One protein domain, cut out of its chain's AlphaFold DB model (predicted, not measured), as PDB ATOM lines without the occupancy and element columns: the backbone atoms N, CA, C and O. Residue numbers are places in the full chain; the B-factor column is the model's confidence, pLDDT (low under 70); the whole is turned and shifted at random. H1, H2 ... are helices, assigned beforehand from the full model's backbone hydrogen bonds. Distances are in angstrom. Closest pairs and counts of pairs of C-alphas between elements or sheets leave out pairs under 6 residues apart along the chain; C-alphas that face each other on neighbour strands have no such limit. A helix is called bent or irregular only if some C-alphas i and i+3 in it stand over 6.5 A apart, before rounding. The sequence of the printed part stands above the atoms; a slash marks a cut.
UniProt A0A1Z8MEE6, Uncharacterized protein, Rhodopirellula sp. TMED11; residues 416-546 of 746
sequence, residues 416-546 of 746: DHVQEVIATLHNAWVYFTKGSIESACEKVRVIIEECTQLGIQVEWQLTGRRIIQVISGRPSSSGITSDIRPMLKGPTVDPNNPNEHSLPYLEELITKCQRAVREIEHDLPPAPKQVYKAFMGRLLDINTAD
ATOM      1  N   ASP A 416      -1.185  27.337  62.681       48.75
ATOM      2  CA  ASP A 416       0.181  27.833  62.866       48.75
ATOM      3  C   ASP A 416       1.231  26.822  62.397       48.75
ATOM      4  O   ASP A 416       2.198  27.202  61.745       48.75
ATOM      5  N   HIS A 417       1.022  25.529  62.649       60.25
ATOM      6  CA  HIS A 417       1.894  24.456  62.180       60.25
ATOM      7  C   HIS A 417       1.762  24.231  60.673       60.25
ATOM      8  O   HIS A 417       2.773  24.052  60.012       60.25
ATOM      9  N   VAL A 418       0.562  24.302  60.083       59.56
ATOM     10  CA  VAL A 418       0.409  24.279  58.615       59.56
ATOM     11  C   VAL A 418       1.110  25.486  58.004       59.56
ATOM     12  O   VAL A 418       1.842  25.320  57.036       59.56
ATOM     13  N   GLN A 419       0.973  26.680  58.588       63.69
ATOM     14  CA  GLN A 419       1.715  27.866  58.157       63.69
ATOM     15  C   GLN A 419       3.229  27.696  58.349       63.69
ATOM     16  O   GLN A 419       3.997  28.101  57.480       63.69
ATOM     17  N   GLU A 420       3.683  27.059  59.430       70.56
ATOM     18  CA  GLU A 420       5.095  26.750  59.677       70.56
ATOM     19  C   GLU A 420       5.638  25.728  58.672       70.56
ATOM     20  O   GLU A 420       6.725  25.923  58.129       70.56
ATOM     21  N   VAL A 421       4.886  24.671  58.369       71.06
ATOM     22  CA  VAL A 421       5.234  23.635  57.390       71.06
ATOM     23  C   VAL A 421       5.245  24.229  55.980       71.06
ATOM     24  O   VAL A 421       6.221  24.043  55.252       71.06
ATOM     25  N   ILE A 422       4.241  25.038  55.618       76.56
ATOM     26  CA  ILE A 422       4.204  25.806  54.361       76.56
ATOM     27  C   ILE A 422       5.414  26.741  54.282       76.56
ATOM     28  O   ILE A 422       6.139  26.730  53.287       76.56
ATOM     29  N   ALA A 423       5.700  27.513  55.334       77.38
ATOM     30  CA  ALA A 423       6.850  28.411  55.375       77.38
ATOM     31  C   ALA A 423       8.181  27.649  55.289       77.38
ATOM     32  O   ALA A 423       9.123  28.109  54.637       77.38
ATOM     33  N   THR A 424       8.272  26.475  55.913       81.19
ATOM     34  CA  THR A 424       9.449  25.603  55.861       81.19
ATOM     35  C   THR A 424       9.655  25.069  54.448       81.19
ATOM     36  O   THR A 424      10.777  25.112  53.938       81.19
ATOM     37  N   LEU A 425       8.582  24.663  53.767       85.56
ATOM     38  CA  LEU A 425       8.634  24.206  52.382       85.56
ATOM     39  C   LEU A 425       8.952  25.350  51.403       85.56
ATOM     40  O   LEU A 425       9.810  25.193  50.533       85.56
ATOM     41  N   HIS A 426       8.368  26.539  51.584       84.38
ATOM     42  CA  HIS A 426       8.693  27.751  50.810       84.38
ATOM     43  C   HIS A 426      10.158  28.191  50.976       84.38
ATOM     44  O   HIS A 426      10.713  28.885  50.116       84.38
ATOM     45  N   ASN A 427      10.803  27.775  52.070       84.12
ATOM     46  CA  ASN A 427      12.214  28.018  52.363       84.12
ATOM     47  C   ASN A 427      13.111  26.788  52.143       84.12
ATOM     48  O   ASN A 427      14.317  26.858  52.390       84.12
ATOM     49  N   ALA A 428      12.578  25.682  51.617       86.56
ATOM     50  CA  ALA A 428      13.329  24.447  51.392       86.56
ATOM     51  C   ALA A 428      14.534  24.640  50.453       86.56
ATOM     52  O   ALA A 428      15.567  23.983  50.607       86.56
ATOM     53  N   TRP A 429      14.455  25.605  49.529       86.31
ATOM     54  CA  TRP A 429      15.559  26.003  48.649       86.31
ATOM     55  C   TRP A 429      16.834  26.388  49.421       86.31
ATOM     56  O   TRP A 429      17.941  26.210  48.908       86.31
ATOM     57  N   VAL A 430      16.718  26.849  50.674       81.94
ATOM     58  CA  VAL A 430      17.867  27.193  51.526       81.94
ATOM     59  C   VAL A 430      18.745  25.967  51.788       81.94
ATOM     60  O   VAL A 430      19.972  26.099  51.812       81.94
ATOM     61  N   TYR A 431      18.174  24.765  51.915       83.88
ATOM     62  CA  TYR A 431      18.964  23.545  52.111       83.88
ATOM     63  C   TYR A 431      19.886  23.264  50.919       83.88
ATOM     64  O   TYR A 431      21.042  22.887  51.116       83.88
ATOM     65  N   PHE A 432      19.434  23.582  49.705       82.50
ATOM     66  CA  PHE A 432      20.218  23.455  48.474       82.50
ATOM     67  C   PHE A 432      21.304  24.528  48.321       82.50
ATOM     68  O   PHE A 432      22.191  24.382  47.478       82.50
ATOM     69  N   THR A 433      21.283  25.582  49.148       73.94
ATOM     70  CA  THR A 433      22.356  26.591  49.196       73.94
ATOM     71  C   THR A 433      23.484  26.217  50.159       73.94
ATOM     72  O   THR A 433      24.648  26.498  49.876       73.94
ATOM     73  N   LYS A 434      23.166  25.585  51.299       64.06
ATOM     74  CA  LYS A 434      24.073  25.455  52.460       64.06
ATOM     75  C   LYS A 434      24.625  24.043  52.697       64.06
ATOM     76  O   LYS A 434      25.130  23.770  53.783       64.06
ATOM     77  N   GLY A 435      24.594  23.157  51.703       64.75
ATOM     78  CA  GLY A 435      25.137  21.810  51.864       64.75
ATOM     79  C   GLY A 435      25.177  20.953  50.602       64.75
ATOM     80  O   GLY A 435      24.997  21.428  49.476       64.75
ATOM     81  N   SER A 436      25.439  19.675  50.859       79.00
ATOM     82  CA  SER A 436      25.256  18.521  49.976       79.00
ATOM     83  C   SER A 436      23.838  18.502  49.390       79.00
ATOM     84  O   SER A 436      22.873  18.762  50.116       79.00
ATOM     85  N   ILE A 437      23.698  18.232  48.086       82.50
ATOM     86  CA  ILE A 437      22.366  18.152  47.456       82.50
ATOM     87  C   ILE A 437      21.625  16.919  47.974       82.50
ATOM     88  O   ILE A 437      20.435  17.010  48.259       82.50
ATOM     89  N   GLU A 438      22.327  15.804  48.189       83.31
ATOM     90  CA  GLU A 438      21.724  14.576  48.716       83.31
ATOM     91  C   GLU A 438      21.121  14.790  50.115       83.31
ATOM     92  O   GLU A 438      19.965  14.437  50.355       83.31
ATOM     93  N   SER A 439      21.842  15.474  51.012       83.00
ATOM     94  CA  SER A 439      21.324  15.832  52.339       83.00
ATOM     95  C   SER A 439      20.155  16.823  52.277       83.00
ATOM     96  O   SER A 439      19.257  16.765  53.119       83.00
ATOM     97  N   ALA A 440      20.154  17.743  51.308       86.94
ATOM     98  CA  ALA A 440      19.040  18.664  51.103       86.94
ATOM     99  C   ALA A 440      17.783  17.920  50.633       86.94
ATOM    100  O   ALA A 440      16.709  18.147  51.182       86.94
ATOM    101  N   CYS A 441      17.927  16.993  49.686       88.81
ATOM    102  CA  CYS A 441      16.837  16.152  49.207       88.81
ATOM    103  C   CYS A 441      16.198  15.323  50.329       88.81
ATOM    104  O   CYS A 441      14.975  15.289  50.414       88.81
ATOM    105  N   GLU A 442      16.995  14.727  51.221       86.62
ATOM    106  CA  GLU A 442      16.468  13.958  52.359       86.62
ATOM    107  C   GLU A 442      15.625  14.827  53.301       86.62
ATOM    108  O   GLU A 442      14.524  14.456  53.695       86.62
ATOM    109  N   LYS A 443      16.098  16.042  53.606       86.19
ATOM    110  CA  LYS A 443      15.347  16.990  54.443       86.19
ATOM    111  C   LYS A 443      14.039  17.423  53.796       86.19
ATOM    112  O   LYS A 443      13.050  17.587  54.497       86.19
ATOM    113  N   VAL A 444      14.040  17.633  52.481       89.56
ATOM    114  CA  VAL A 444      12.826  18.031  51.761       89.56
ATOM    115  C   VAL A 444      11.829  16.882  51.656       89.56
ATOM    116  O   VAL A 444      10.645  17.150  51.815       89.56
ATOM    117  N   ARG A 445      12.268  15.625  51.497       89.31
ATOM    118  CA  ARG A 445      11.374  14.450  51.534       89.31
ATOM    119  C   ARG A 445      10.592  14.360  52.841       89.31
ATOM    120  O   ARG A 445       9.384  14.189  52.795       89.31
ATOM    121  N   VAL A 446      11.253  14.569  53.983       80.69
ATOM    122  CA  VAL A 446      10.575  14.591  55.294       80.69
ATOM    123  C   VAL A 446       9.461  15.646  55.324       80.69
ATOM    124  O   VAL A 446       8.364  15.371  55.798       80.69
ATOM    125  N   ILE A 447       9.713  16.831  54.760       83.50
ATOM    126  CA  ILE A 447       8.718  17.913  54.698       83.50
ATOM    127  C   ILE A 447       7.598  17.572  53.697       83.50
ATOM    128  O   ILE A 447       6.438  17.850  53.971       83.50
ATOM    129  N   ILE A 448       7.906  16.950  52.552       83.62
ATOM    130  CA  ILE A 448       6.904  16.501  51.567       83.62
ATOM    131  C   ILE A 448       5.992  15.428  52.168       83.62
ATOM    132  O   ILE A 448       4.779  15.488  51.968       83.62
ATOM    133  N   GLU A 449       6.543  14.468  52.914       77.31
ATOM    134  CA  GLU A 449       5.763  13.448  53.621       77.31
ATOM    135  C   GLU A 449       4.805  14.095  54.625       77.31
ATOM    136  O   GLU A 449       3.621  13.761  54.643       77.31
ATOM    137  N   GLU A 450       5.287  15.067  55.399       67.38
ATOM    138  CA  GLU A 450       4.472  15.838  56.339       67.38
ATOM    139  C   GLU A 450       3.378  16.645  55.619       67.38
ATOM    140  O   GLU A 450       2.204  16.530  55.967       67.38
ATOM    141  N   CYS A 451       3.698  17.373  54.543       71.75
ATOM    142  CA  CYS A 451       2.696  18.078  53.735       71.75
ATOM    143  C   CYS A 451       1.638  17.129  53.147       71.75
ATOM    144  O   CYS A 451       0.459  17.477  53.110       71.75
ATOM    145  N   THR A 452       2.050  15.932  52.722       69.25
ATOM    146  CA  THR A 452       1.161  14.899  52.168       69.25
ATOM    147  C   THR A 452       0.212  14.360  53.237       69.25
ATOM    148  O   THR A 452      -0.989  14.256  53.002       69.25
ATOM    149  N   GLN A 453       0.730  14.069  54.433       57.97
ATOM    150  CA  GLN A 453      -0.063  13.610  55.579       57.97
ATOM    151  C   GLN A 453      -1.057  14.671  56.069       57.97
ATOM    152  O   GLN A 453      -2.134  14.327  56.557       57.97
ATOM    153  N   LEU A 454      -0.694  15.950  55.937       54.09
ATOM    154  CA  LEU A 454      -1.512  17.098  56.325       54.09
ATOM    155  C   LEU A 454      -2.456  17.592  55.211       54.09
ATOM    156  O   LEU A 454      -3.246  18.496  55.465       54.09
ATOM    157  N   GLY A 455      -2.392  17.038  53.993       57.72
ATOM    158  CA  GLY A 455      -3.223  17.473  52.862       57.72
ATOM    159  C   GLY A 455      -2.940  18.905  52.384       57.72
ATOM    160  O   GLY A 455      -3.825  19.562  51.837       57.72
ATOM    161  N   ILE A 456      -1.724  19.411  52.607       71.12
ATOM    162  CA  ILE A 456      -1.326  20.782  52.263       71.12
ATOM    163  C   ILE A 456      -1.131  20.896  50.748       71.12
ATOM    164  O   ILE A 456      -0.372  20.137  50.155       71.12
ATOM    165  N   GLN A 457      -1.762  21.883  50.113       77.25
ATOM    166  CA  GLN A 457      -1.509  22.227  48.711       77.25
ATOM    167  C   GLN A 457      -0.448  23.327  48.627       77.25
ATOM    168  O   GLN A 457      -0.434  24.237  49.454       77.25
ATOM    169  N   VAL A 458       0.459  23.238  47.650       76.94
ATOM    170  CA  VAL A 458       1.668  24.083  47.608       76.94
ATOM    171  C   VAL A 458       1.855  24.742  46.247       76.94
ATOM    172  O   VAL A 458       1.535  24.166  45.205       76.94
ATOM    173  N   GLU A 459       2.397  25.956  46.258       81.94
ATOM    174  CA  GLU A 459       2.669  26.742  45.053       81.94
ATOM    175  C   GLU A 459       3.996  26.317  44.427       81.94
ATOM    176  O   GLU A 459       5.044  26.312  45.089       81.94
ATOM    177  N   TRP A 460       3.994  26.009  43.130       87.12
ATOM    178  CA  TRP A 460       5.219  25.621  42.428       87.12
ATOM    179  C   TRP A 460       6.244  26.764  42.378       87.12
ATOM    180  O   TRP A 460       7.456  26.540  42.501       87.12
ATOM    181  N   GLN A 461       5.756  28.000  42.252       81.19
ATOM    182  CA  GLN A 461       6.562  29.214  42.195       81.19
ATOM    183  C   GLN A 461       7.443  29.406  43.435       81.19
ATOM    184  O   GLN A 461       8.620  29.759  43.307       81.19
ATOM    185  N   LEU A 462       6.890  29.181  44.630       79.75
ATOM    186  CA  LEU A 462       7.578  29.400  45.905       79.75
ATOM    187  C   LEU A 462       8.380  28.182  46.380       79.75
ATOM    188  O   LEU A 462       9.218  28.323  47.272       79.75
ATOM    189  N   THR A 463       8.173  27.014  45.769       87.62
ATOM    190  CA  THR A 463       8.814  25.750  46.154       87.62
ATOM    191  C   THR A 463       9.787  25.251  45.076       87.62
ATOM    192  O   THR A 463      10.956  25.656  45.047       87.62
ATOM    193  N   GLY A 464       9.325  24.389  44.167       86.44
ATOM    194  CA  GLY A 464      10.137  23.681  43.178       86.44
ATOM    195  C   GLY A 464      10.905  24.604  42.237       86.44
ATOM    196  O   GLY A 464      12.097  24.388  41.999       86.44
ATOM    197  N   ARG A 465      10.291  25.704  41.776       85.06
ATOM    198  CA  ARG A 465      10.969  26.666  40.891       85.06
ATOM    199  C   ARG A 465      12.192  27.304  41.557       85.06
ATOM    200  O   ARG A 465      13.236  27.439  40.915       85.06
ATOM    201  N   ARG A 466      12.100  27.649  42.847       84.75
ATOM    202  CA  ARG A 466      13.220  28.224  43.617       84.75
ATOM    203  C   ARG A 466      14.350  27.221  43.808       84.75
ATOM    204  O   ARG A 466      15.514  27.585  43.651       84.75
ATOM    205  N   ILE A 467      14.022  25.958  44.083       89.44
ATOM    206  CA  ILE A 467      15.014  24.877  44.185       89.44
ATOM    207  C   ILE A 467      15.780  24.734  42.861       89.44
ATOM    208  O   ILE A 467      17.012  24.756  42.864       89.44
ATOM    209  N   ILE A 468      15.071  24.687  41.726       88.00
ATOM    210  CA  ILE A 468      15.689  24.591  40.394       88.00
ATOM    211  C   ILE A 468      16.613  25.782  40.124       88.00
ATOM    212  O   ILE A 468      17.733  25.593  39.649       88.00
ATOM    213  N   GLN A 469      16.183  27.006  40.441       83.50
ATOM    214  CA  GLN A 469      16.990  28.217  40.250       83.50
ATOM    215  C   GLN A 469      18.265  28.218  41.100       83.50
ATOM    216  O   GLN A 469      19.327  28.608  40.610       83.50
ATOM    217  N   VAL A 470      18.181  27.755  42.349       83.50
ATOM    218  CA  VAL A 470      19.336  27.637  43.247       83.50
ATOM    219  C   VAL A 470      20.323  26.595  42.735       83.50
ATOM    220  O   VAL A 470      21.516  26.886  42.652       83.50
ATOM    221  N   ILE A 471      19.848  25.406  42.352       84.00
ATOM    222  CA  ILE A 471      20.707  24.338  41.821       84.00
ATOM    223  C   ILE A 471      21.351  24.779  40.503       84.00
ATOM    224  O   ILE A 471      22.563  24.644  40.351       84.00
ATOM    225  N   SER A 472      20.577  25.393  39.602       82.56
ATOM    226  CA  SER A 472      21.063  25.924  38.317       82.56
ATOM    227  C   SER A 472      22.116  27.024  38.472       82.56
ATOM    228  O   SER A 472      22.874  27.288  37.543       82.56
ATOM    229  N   GLY A 473      22.141  27.701  39.623       74.19
ATOM    230  CA  GLY A 473      23.122  28.733  39.942       74.19
ATOM    231  C   GLY A 473      24.436  28.201  40.517       74.19
ATOM    232  O   GLY A 473      25.362  28.991  40.692       74.19
ATOM    233  N   ARG A 474      24.543  26.906  40.853       74.12
ATOM    234  CA  ARG A 474      25.768  26.338  41.442       74.12
ATOM    235  C   ARG A 474      26.836  26.091  40.363       74.12
ATOM    236  O   ARG A 474      26.522  25.564  39.300       74.12
ATOM    237  N   PRO A 475      28.116  26.404  40.633       63.34
ATOM    238  CA  PRO A 475      29.209  25.931  39.790       63.34
ATOM    239  C   PRO A 475      29.221  24.396  39.781       63.34
ATOM    240  O   PRO A 475      29.020  23.780  40.828       63.34
ATOM    241  N   SER A 476      29.450  23.791  38.616       66.25
ATOM    242  CA  SER A 476      29.528  22.331  38.418       66.25
ATOM    243  C   SER A 476      28.217  21.538  38.555       66.25
ATOM    244  O   SER A 476      28.253  20.316  38.485       66.25
ATOM    245  N   SER A 477      27.048  22.180  38.661       68.94
ATOM    246  CA  SER A 477      25.743  21.489  38.657       68.94
ATOM    247  C   SER A 477      25.177  21.249  37.250       68.94
ATOM    248  O   SER A 477      23.983  20.993  37.109       68.94
ATOM    249  N   SER A 478      25.996  21.360  36.198       65.06
ATOM    250  CA  SER A 478      25.548  21.369  34.797       65.06
ATOM    251  C   SER A 478      24.771  20.109  34.402       65.06
ATOM    252  O   SER A 478      23.725  20.249  33.774       65.06
ATOM    253  N   GLY A 479      25.211  18.922  34.844       70.25
ATOM    254  CA  GLY A 479      24.502  17.652  34.612       70.25
ATOM    255  C   GLY A 479      23.181  17.524  35.382       70.25
ATOM    256  O   GLY A 479      22.177  17.098  34.834       70.25
ATOM    257  N   ILE A 480      23.117  18.005  36.626       79.00
ATOM    258  CA  ILE A 480      21.851  18.032  37.383       79.00
ATOM    259  C   ILE A 480      20.884  19.045  36.757       79.00
ATOM    260  O   ILE A 480      19.681  18.817  36.657       79.00
ATOM    261  N   THR A 481      21.419  20.185  36.321       79.38
ATOM    262  CA  THR A 481      20.652  21.295  35.757       79.38
ATOM    263  C   THR A 481      19.980  20.908  34.446       79.38
ATOM    264  O   THR A 481      18.856  21.349  34.217       79.38
ATOM    265  N   SER A 482      20.609  20.091  33.592       78.69
ATOM    266  CA  SER A 482      19.964  19.606  32.363       78.69
ATOM    267  C   SER A 482      18.713  18.777  32.645       78.69
ATOM    268  O   SER A 482      17.724  18.939  31.934       78.69
ATOM    269  N   ASP A 483      18.718  17.983  33.716       80.69
ATOM    270  CA  ASP A 483      17.619  17.067  34.038       80.69
ATOM    271  C   ASP A 483      16.427  17.775  34.687       80.69
ATOM    272  O   ASP A 483      15.271  17.412  34.463       80.69
ATOM    273  N   ILE A 484      16.696  18.814  35.486       85.88
ATOM    274  CA  ILE A 484      15.657  19.518  36.254       85.88
ATOM    275  C   ILE A 484      15.161  20.802  35.583       85.88
ATOM    276  O   ILE A 484      14.054  21.257  35.869       85.88
ATOM    277  N   ARG A 485      15.938  21.410  34.675       84.06
ATOM    278  CA  ARG A 485      15.549  22.650  33.976       84.06
ATOM    279  C   ARG A 485      14.244  22.525  33.173       84.06
ATOM    280  O   ARG A 485      13.509  23.508  33.157       84.06
ATOM    281  N   PRO A 486      13.884  21.387  32.550       86.56
ATOM    282  CA  PRO A 486      12.576  21.237  31.910       86.56
ATOM    283  C   PRO A 486      11.394  21.409  32.878       86.56
ATOM    284  O   PRO A 486      10.331  21.869  32.469       86.56
ATOM    285  N   MET A 487      11.590  21.118  34.170       89.12
ATOM    286  CA  MET A 487      10.545  21.191  35.200       89.12
ATOM    287  C   MET A 487      10.271  22.623  35.693       89.12
ATOM    288  O   MET A 487       9.373  22.837  36.500       89.12
ATOM    289  N   LEU A 488      11.004  23.637  35.213       83.75
ATOM    290  CA  LEU A 488      10.895  25.029  35.690       83.75
ATOM    291  C   LEU A 488       9.491  25.627  35.514       83.75
ATOM    292  O   LEU A 488       9.116  26.513  36.279       83.75
ATOM    293  N   LYS A 489       8.728  25.140  34.526       77.50
ATOM    294  CA  LYS A 489       7.353  25.574  34.238       77.50
ATOM    295  C   LYS A 489       6.325  25.054  35.250       77.50
ATOM    296  O   LYS A 489       5.313  25.711  35.439       77.50
ATOM    297  N   GLY A 490       6.621  23.949  35.936       82.44
ATOM    298  CA  GLY A 490       5.708  23.314  36.886       82.44
ATOM    299  C   GLY A 490       4.702  22.358  36.244       82.44
ATOM    300  O   GLY A 490       4.700  22.198  35.022       82.44
ATOM    301  N   PRO A 491       3.871  21.700  37.072       80.81
ATOM    302  CA  PRO A 491       2.887  20.719  36.618       80.81
ATOM    303  C   PRO A 491       1.572  21.352  36.135       80.81
ATOM    304  O   PRO A 491       0.718  20.649  35.602       80.81
ATOM    305  N   THR A 492       1.389  22.663  36.319       69.12
ATOM    306  CA  THR A 492       0.143  23.392  36.038       69.12
ATOM    307  C   THR A 492       0.357  24.573  35.094       69.12
ATOM    308  O   THR A 492       1.475  25.049  34.905       69.12
ATOM    309  N   VAL A 493      -0.741  25.047  34.492       62.06
ATOM    310  CA  VAL A 493      -0.750  26.226  33.604       62.06
ATOM    311  C   VAL A 493      -0.457  27.512  34.388       62.06
ATOM    312  O   VAL A 493       0.211  28.399  33.864       62.06
ATOM    313  N   ASP A 494      -0.883  27.570  35.656       64.62
ATOM    314  CA  ASP A 494      -0.542  28.636  36.598       64.62
ATOM    315  C   ASP A 494       0.350  28.096  37.740       64.62
ATOM    316  O   ASP A 494      -0.117  27.301  38.566       64.62
ATOM    317  N   PRO A 495       1.639  28.483  37.797       61.50
ATOM    318  CA  PRO A 495       2.579  28.042  38.825       61.50
ATOM    319  C   PRO A 495       2.425  28.773  40.172       61.50
ATOM    320  O   PRO A 495       3.086  28.373  41.137       61.50
ATOM    321  N   ASN A 496       1.606  29.830  40.245       65.44
ATOM    322  CA  ASN A 496       1.401  30.639  41.454       65.44
ATOM    323  C   ASN A 496       0.224  30.155  42.315       65.44
ATOM    324  O   ASN A 496       0.079  30.607  43.443       65.44
ATOM    325  N   ASN A 497      -0.600  29.234  41.812       61.97
ATOM    326  CA  ASN A 497      -1.748  28.703  42.543       61.97
ATOM    327  C   ASN A 497      -1.386  27.384  43.266       61.97
ATOM    328  O   ASN A 497      -0.865  26.462  42.614       61.97
ATOM    329  N   PRO A 498      -1.654  27.244  44.583       69.25
ATOM    330  CA  PRO A 498      -1.504  25.969  45.274       69.25
ATOM    331  C   PRO A 498      -2.408  24.903  44.647       69.25
ATOM    332  O   PRO A 498      -3.593  25.135  44.424       69.25
ATOM    333  N   ASN A 499      -1.867  23.720  44.353       75.44
ATOM    334  CA  ASN A 499      -2.646  22.643  43.735       75.44
ATOM    335  C   ASN A 499      -2.183  21.249  44.178       75.44
ATOM    336  O   ASN A 499      -1.092  21.078  44.728       75.44
ATOM    337  N   GLU A 500      -3.027  20.247  43.920       72.44
ATOM    338  CA  GLU A 500      -2.802  18.847  44.302       72.44
ATOM    339  C   GLU A 500      -1.669  18.154  43.525       72.44
ATOM    340  O   GLU A 500      -1.108  17.168  44.000       72.44
ATOM    341  N   HIS A 501      -1.281  18.675  42.358       78.81
ATOM    342  CA  HIS A 501      -0.235  18.089  41.516       78.81
ATOM    343  C   HIS A 501       1.173  18.608  41.852       78.81
ATOM    344  O   HIS A 501       2.161  17.941  41.542       78.81
ATOM    345  N   SER A 502       1.293  19.759  42.523       83.56
ATOM    346  CA  SER A 502       2.574  20.385  42.879       83.56
ATOM    347  C   SER A 502       3.435  19.540  43.817       83.56
ATOM    348  O   SER A 502       4.642  19.451  43.600       83.56
ATOM    349  N   LEU A 503       2.852  18.909  44.844       82.56
ATOM    350  CA  LEU A 503       3.601  18.073  45.794       82.56
ATOM    351  C   LEU A 503       4.165  16.794  45.143       82.56
ATOM    352  O   LEU A 503       5.373  16.576  45.252       82.56
ATOM    353  N   PRO A 504       3.370  15.982  44.414       85.81
ATOM    354  CA  PRO A 504       3.900  14.845  43.657       85.81
ATOM    355  C   PRO A 504       4.986  15.245  42.650       85.81
ATOM    356  O   PRO A 504       5.995  14.556  42.506       85.81
ATOM    357  N   TYR A 505       4.819  16.388  41.980       90.62
ATOM    358  CA  TYR A 505       5.807  16.890  41.024       90.62
ATOM    359  C   TYR A 505       7.090  17.393  41.703       90.62
ATOM    360  O   TYR A 505       8.190  17.265  41.160       90.62
ATOM    361  N   LEU A 506       6.975  17.926  42.923       91.06
ATOM    362  CA  LEU A 506       8.114  18.273  43.765       91.06
ATOM    363  C   LEU A 506       8.886  17.018  44.192       91.06
ATOM    364  O   LEU A 506      10.111  17.006  44.111       91.06
ATOM    365  N   GLU A 507       8.197  15.942  44.560       90.25
ATOM    366  CA  GLU A 507       8.818  14.650  44.880       90.25
ATOM    367  C   GLU A 507       9.565  14.048  43.670       90.25
ATOM    368  O   GLU A 507      10.681  13.524  43.798       90.25
ATOM    369  N   GLU A 508       9.010  14.199  42.462       90.69
ATOM    370  CA  GLU A 508       9.686  13.835  41.211       90.69
ATOM    371  C   GLU A 508      10.964  14.665  40.994       90.69
ATOM    372  O   GLU A 508      12.020  14.108  40.674       90.69
ATOM    373  N   LEU A 509      10.903  15.984  41.226       92.06
ATOM    374  CA  LEU A 509      12.065  16.876  41.150       92.06
ATOM    375  C   LEU A 509      13.163  16.434  42.127       92.06
ATOM    376  O   LEU A 509      14.331  16.352  41.741       92.06
ATOM    377  N   ILE A 510      12.804  16.127  43.375       92.25
ATOM    378  CA  ILE A 510      13.752  15.677  44.401       92.25
ATOM    379  C   ILE A 510      14.387  14.338  44.011       92.25
ATOM    380  O   ILE A 510      15.601  14.165  44.148       92.25
ATOM    381  N   THR A 511      13.603  13.425  43.441       89.06
ATOM    382  CA  THR A 511      14.095  12.141  42.928       89.06
ATOM    383  C   THR A 511      15.088  12.327  41.778       89.06
ATOM    384  O   THR A 511      16.141  11.685  41.771       89.06
ATOM    385  N   LYS A 512      14.805  13.231  40.831       88.25
ATOM    386  CA  LYS A 512      15.723  13.577  39.732       88.25
ATOM    387  C   LYS A 512      17.019  14.203  40.244       88.25
ATOM    388  O   LYS A 512      18.094  13.781  39.831       88.25
ATOM    389  N   CYS A 513      16.931  15.121  41.210       86.12
ATOM    390  CA  CYS A 513      18.109  15.698  41.862       86.12
ATOM    391  C   CYS A 513      18.993  14.615  42.498       86.12
ATOM    392  O   CYS A 513      20.198  14.605  42.273       86.12
ATOM    393  N   GLN A 514      18.415  13.684  43.263       85.31
ATOM    394  CA  GLN A 514      19.182  12.615  43.919       85.31
ATOM    395  C   GLN A 514      19.826  11.647  42.926       85.31
ATOM    396  O   GLN A 514      20.961  11.228  43.145       85.31
ATOM    397  N   ARG A 515      19.131  11.292  41.836       83.19
ATOM    398  CA  ARG A 515      19.703  10.437  40.782       83.19
ATOM    399  C   ARG A 515      20.916  11.099  40.138       83.19
ATOM    400  O   ARG A 515      21.988  10.506  40.144       83.19
ATOM    401  N   ALA A 516      20.771  12.351  39.713       78.56
ATOM    402  CA  ALA A 516      21.847  13.087  39.061       78.56
ATOM    403  C   ALA A 516      23.048  13.346  39.996       78.56
ATOM    404  O   ALA A 516      24.185  13.387  39.541       78.56
ATOM    405  N   VAL A 517      22.833  13.474  41.313       77.75
ATOM    406  CA  VAL A 517      23.936  13.553  42.293       77.75
ATOM    407  C   VAL A 517      24.678  12.226  42.419       77.75
ATOM    408  O   VAL A 517      25.898  12.236  42.510       77.75
ATOM    409  N   ARG A 518      23.978  11.086  42.398       74.25
ATOM    410  CA  ARG A 518      24.604   9.754  42.498       74.25
ATOM    411  C   ARG A 518      25.417   9.370  41.264       74.25
ATOM    412  O   ARG A 518      26.313   8.542  41.370       74.25
ATOM    413  N   GLU A 519      25.101   9.960  40.116       70.25
ATOM    414  CA  GLU A 519      25.862   9.797  38.873       70.25
ATOM    415  C   GLU A 519      27.158  10.627  38.858       70.25
ATOM    416  O   GLU A 519      28.068  10.342  38.080       70.25
ATOM    417  N   ILE A 520      27.282  11.619  39.744       67.00
ATOM    418  CA  ILE A 520      28.487  12.433  39.915       67.00
ATOM    419  C   ILE A 520      29.286  11.845  41.093       67.00
ATOM    420  O   ILE A 520      28.841  11.885  42.234       67.00
ATOM    421  N   GLU A 521      30.488  11.311  40.841       51.22
ATOM    422  CA  GLU A 521      31.311  10.572  41.830       51.22
ATOM    423  C   GLU A 521      31.643  11.347  43.130       51.22
ATOM    424  O   GLU A 521      32.068  10.751  44.126       51.22
ATOM    425  N   HIS A 522      31.442  12.670  43.155       57.75
ATOM    426  CA  HIS A 522      31.664  13.538  44.311       57.75
ATOM    427  C   HIS A 522      30.516  14.544  44.493       57.75
ATOM    428  O   HIS A 522      30.144  15.250  43.557       57.75
ATOM    429  N   ASP A 523      29.992  14.649  45.719       56.38
ATOM    430  CA  ASP A 523      28.909  15.580  46.058       56.38
ATOM    431  C   ASP A 523      29.338  17.042  45.838       56.38
ATOM    432  O   ASP A 523      30.486  17.432  46.083       56.38
ATOM    433  N   LEU A 524      28.406  17.868  45.368       63.25
ATOM    434  CA  LEU A 524      28.714  19.230  44.949       63.25
ATOM    435  C   LEU A 524      29.062  20.112  46.159       63.25
ATOM    436  O   LEU A 524      28.301  20.164  47.134       63.25
ATOM    437  N   PRO A 525      30.160  20.892  46.096       61.75
ATOM    438  CA  PRO A 525      30.545  21.786  47.181       61.75
ATOM    439  C   PRO A 525      29.454  22.840  47.424       61.75
ATOM    440  O   PRO A 525      28.762  23.216  46.469       61.75
ATOM    441  N   PRO A 526      29.277  23.333  48.669       61.78
ATOM    442  CA  PRO A 526      28.259  24.326  49.028       61.78
ATOM    443  C   PRO A 526      28.188  25.483  48.031       61.78
ATOM    444  O   PRO A 526      29.218  25.918  47.512       61.78
ATOM    445  N   ALA A 527      26.984  25.999  47.769       61.91
ATOM    446  CA  ALA A 527      26.824  27.090  46.816       61.91
ATOM    447  C   ALA A 527      27.700  28.292  47.237       61.91
ATOM    448  O   ALA A 527      27.680  28.685  48.411       61.91
ATOM    449  N   PRO A 528      28.469  28.903  46.314       65.38
ATOM    450  CA  PRO A 528      29.252  30.091  46.623       65.38
ATOM    451  C   PRO A 528      28.363  31.196  47.202       65.38
ATOM    452  O   PRO A 528      27.236  31.402  46.748       65.38
ATOM    453  N   LYS A 529      28.891  31.982  48.151       64.25
ATOM    454  CA  LYS A 529      28.161  33.116  48.758       64.25
ATOM    455  C   LYS A 529      27.594  34.093  47.716       64.25
ATOM    456  O   LYS A 529      26.568  34.717  47.960       64.25
ATOM    457  N   GLN A 530      28.242  34.206  46.555       65.19
ATOM    458  CA  GLN A 530      27.797  35.023  45.422       65.19
ATOM    459  C   GLN A 530      26.500  34.508  44.785       65.19
ATOM    460  O   GLN A 530      25.656  35.320  44.427       65.19
ATOM    461  N   VAL A 531      26.297  33.190  44.704       62.97
ATOM    462  CA  VAL A 531      25.061  32.582  44.178       62.97
ATOM    463  C   VAL A 531      23.897  32.878  45.114       62.97
ATOM    464  O   VAL A 531      22.837  33.300  44.663       62.97
ATOM    465  N   TYR A 532      24.123  32.754  46.425       63.09
ATOM    466  CA  TYR A 532      23.150  33.157  47.439       63.09
ATOM    467  C   TYR A 532      22.832  34.656  47.348       63.09
ATOM    468  O   TYR A 532      21.666  35.029  47.315       63.09
ATOM    469  N   LYS A 533      23.849  35.523  47.244       62.72
ATOM    470  CA  LYS A 533      23.661  36.978  47.125       62.72
ATOM    471  C   LYS A 533      22.926  37.366  45.835       62.72
ATOM    472  O   LYS A 533      22.055  38.219  45.887       62.72
ATOM    473  N   ALA A 534      23.229  36.724  44.707       62.72
ATOM    474  CA  ALA A 534      22.565  36.960  43.422       62.72
ATOM    475  C   ALA A 534      21.142  36.383  43.368       62.72
ATOM    476  O   ALA A 534      20.290  36.895  42.647       62.72
ATOM    477  N   PHE A 535      20.872  35.301  44.100       65.75
ATOM    478  CA  PHE A 535      19.526  34.754  44.246       65.75
ATOM    479  C   PHE A 535      18.672  35.623  45.176       65.75
ATOM    480  O   PHE A 535      17.572  35.992  44.793       65.75
ATOM    481  N   MET A 536      19.204  36.029  46.334       61.41
ATOM    482  CA  MET A 536      18.548  36.978  47.242       61.41
ATOM    483  C   MET A 536      18.340  38.346  46.589       61.41
ATOM    484  O   MET A 536      17.280  38.926  46.762       61.41
ATOM    485  N   GLY A 537      19.312  38.825  45.805       58.94
ATOM    486  CA  GLY A 537      19.177  40.030  44.984       58.94
ATOM    487  C   GLY A 537      18.008  39.903  44.016       58.94
ATOM    488  O   GLY A 537      17.082  40.686  44.101       58.94
ATOM    489  N   ARG A 538      17.948  38.822  43.224       60.97
ATOM    490  CA  ARG A 538      16.801  38.548  42.340       60.97
ATOM    491  C   ARG A 538      15.468  38.429  43.082       60.97
ATOM    492  O   ARG A 538      14.459  38.875  42.565       60.97
ATOM    493  N   LEU A 539      15.449  37.842  44.277       54.09
ATOM    494  CA  LEU A 539      14.248  37.741  45.117       54.09
ATOM    495  C   LEU A 539      13.750  39.101  45.620       54.09
ATOM    496  O   LEU A 539      12.546  39.277  45.770       54.09
ATOM    497  N   LEU A 540      14.668  40.030  45.890       49.22
ATOM    498  CA  LEU A 540      14.367  41.398  46.315       49.22
ATOM    499  C   LEU A 540      14.032  42.299  45.114       49.22
ATOM    500  O   LEU A 540      13.116  43.109  45.204       49.22
ATOM    501  N   ASP A 541      14.697  42.086  43.977       46.69
ATOM    502  CA  ASP A 541      14.500  42.831  42.728       46.69
ATOM    503  C   ASP A 541      13.153  42.522  42.054       46.69
ATOM    504  O   ASP A 541      12.596  43.361  41.349       46.69
ATOM    505  N   ILE A 542      12.576  41.342  42.317       42.34
ATOM    506  CA  ILE A 542      11.225  40.975  41.853       42.34
ATOM    507  C   ILE A 542      10.134  41.872  42.484       42.34
ATOM    508  O   ILE A 542       9.038  41.937  41.940       42.34
ATOM    509  N   ASN A 543      10.435  42.626  43.552       39.44
ATOM    510  CA  ASN A 543       9.497  43.573  44.174       39.44
ATOM    511  C   ASN A 543       9.853  45.058  43.984       39.44
ATOM    512  O   ASN A 543       9.078  45.907  44.413       39.44
ATOM    513  N   THR A 544      10.995  45.398  43.379       37.62
ATOM    514  CA  THR A 544      11.413  46.803  43.173       37.62
ATOM    515  C   THR A 544      11.336  47.255  41.719       37.62
ATOM    516  O   THR A 544      11.357  48.457  41.461       37.62
ATOM    517  N   ALA A 545      11.217  46.330  40.763       38.66
ATOM    518  CA  ALA A 545      11.071  46.690  39.353       38.66
ATOM    519  C   ALA A 545       9.651  47.158  38.984       38.66
ATOM    520  O   ALA A 545       9.510  47.929  38.039       38.66
ATOM    521  N   ASP A 546       8.623  46.761  39.743       40.88
ATOM    522  CA  ASP A 546       7.233  47.145  39.488       40.88
ATOM    523  C   ASP A 546       6.570  47.727  40.745       40.88
ATOM    524  O   ASP A 546       6.227  47.010  41.683       40.88
TER     525      ASP A 546
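AT A GLANCE: This is residues 416 to 546 of the 746 residues of an uncharacterized protein of Rhodopirellula sp. TMED11 (UniProt A0A1Z8MEE6). What shape does the model show? Long helices H3, H6 and H5 and the shorter H4 make a bundle, and short H2 closes it into a ring between H4 and H3. H1 packs on H3 from outside the ring, while H7 lies off to one side, past H2 and H4, and residues 540 to 546 stick out. What is it made of, and how large is it? The printed part has 131 residues with seven named helices, H1 to H7 in order, and no named strand, in the class all helix. It is compact, with a radius of gyration of the C-alphas of 14.2 A and spans of 37 by 37 by 28 A.

IN THESE COORDINATES: Where do the first helices run? H1, residues 416 to 426, begins with C-alpha 416 at (0.181, 27.833, 62.866). H2 is residues 429 to 433, and H3, residues 437 to 453, is 24.3 A long. What follows? H4 is residues 464 to 472, and H5, residues 478 to 489, is 18.7 A long and irregular, with C-alphas 486 and 489 7.2 A apart. H6, residues 502 to 518, is 24.5 A long; H7, residues 529 to 541, is 17.8 A long and ends with C-alpha 541 at (14.500, 42.831, 42.728).

HOW THE PARTS SIT: What do H1 and H2 touch? H1 touches H3 at residues 444 to 451 alone, closest C-alphas Leu 425 and Ile 447 at 6.7 A, opposite ways at a tilt of 36 degrees, only just steep. H2 touches H3 at residues 437 to 443 alone, closest C-alphas Tyr 431 and Ala 440 at 5.0 A. H2 also touches H4, closest C-alphas Trp 429 and Ile 467 at 4.6 A. How do the longer helices stand? H3 and H6 touch, closest C-alphas Cys 441 and Ile 510 at 5.7 A, at a shallow tilt of 22 degrees, opposite ways. H4 and H5 form a hairpin at 27 degrees, closest C-alphas Ser 472 and Thr 481 at 5.3 A; H5 and H6 form another at 9 degrees, closest C-alphas Ile 480 and Ala 516 at 5.2 A. Where is H7? Its residues 531 to 535 alone only just touch H4, with 3 pairs of C-alphas within 8 A, the closest Val 470 and Phe 535 at 7.2 A. Are the backbones well formed? Every O i to N i+4 pair is within hydrogen-bond range in H1, H2, H3, H4, H6 and H7; in H5 3 of 8 are, beside 4 of 9 O i to N i+3 pairs.

THE WHOLE: Which links are long? H5 to H6 is a long link of 12 residues; the printed part has no cut. How far does it reach, and where is confidence low? The two C-alphas farthest apart, those of Glu 521 and Asp 546, are 43.8 A apart. The mean pLDDT of the printed part is 73.8, and residues 520 to 546 are among the 49 under 70.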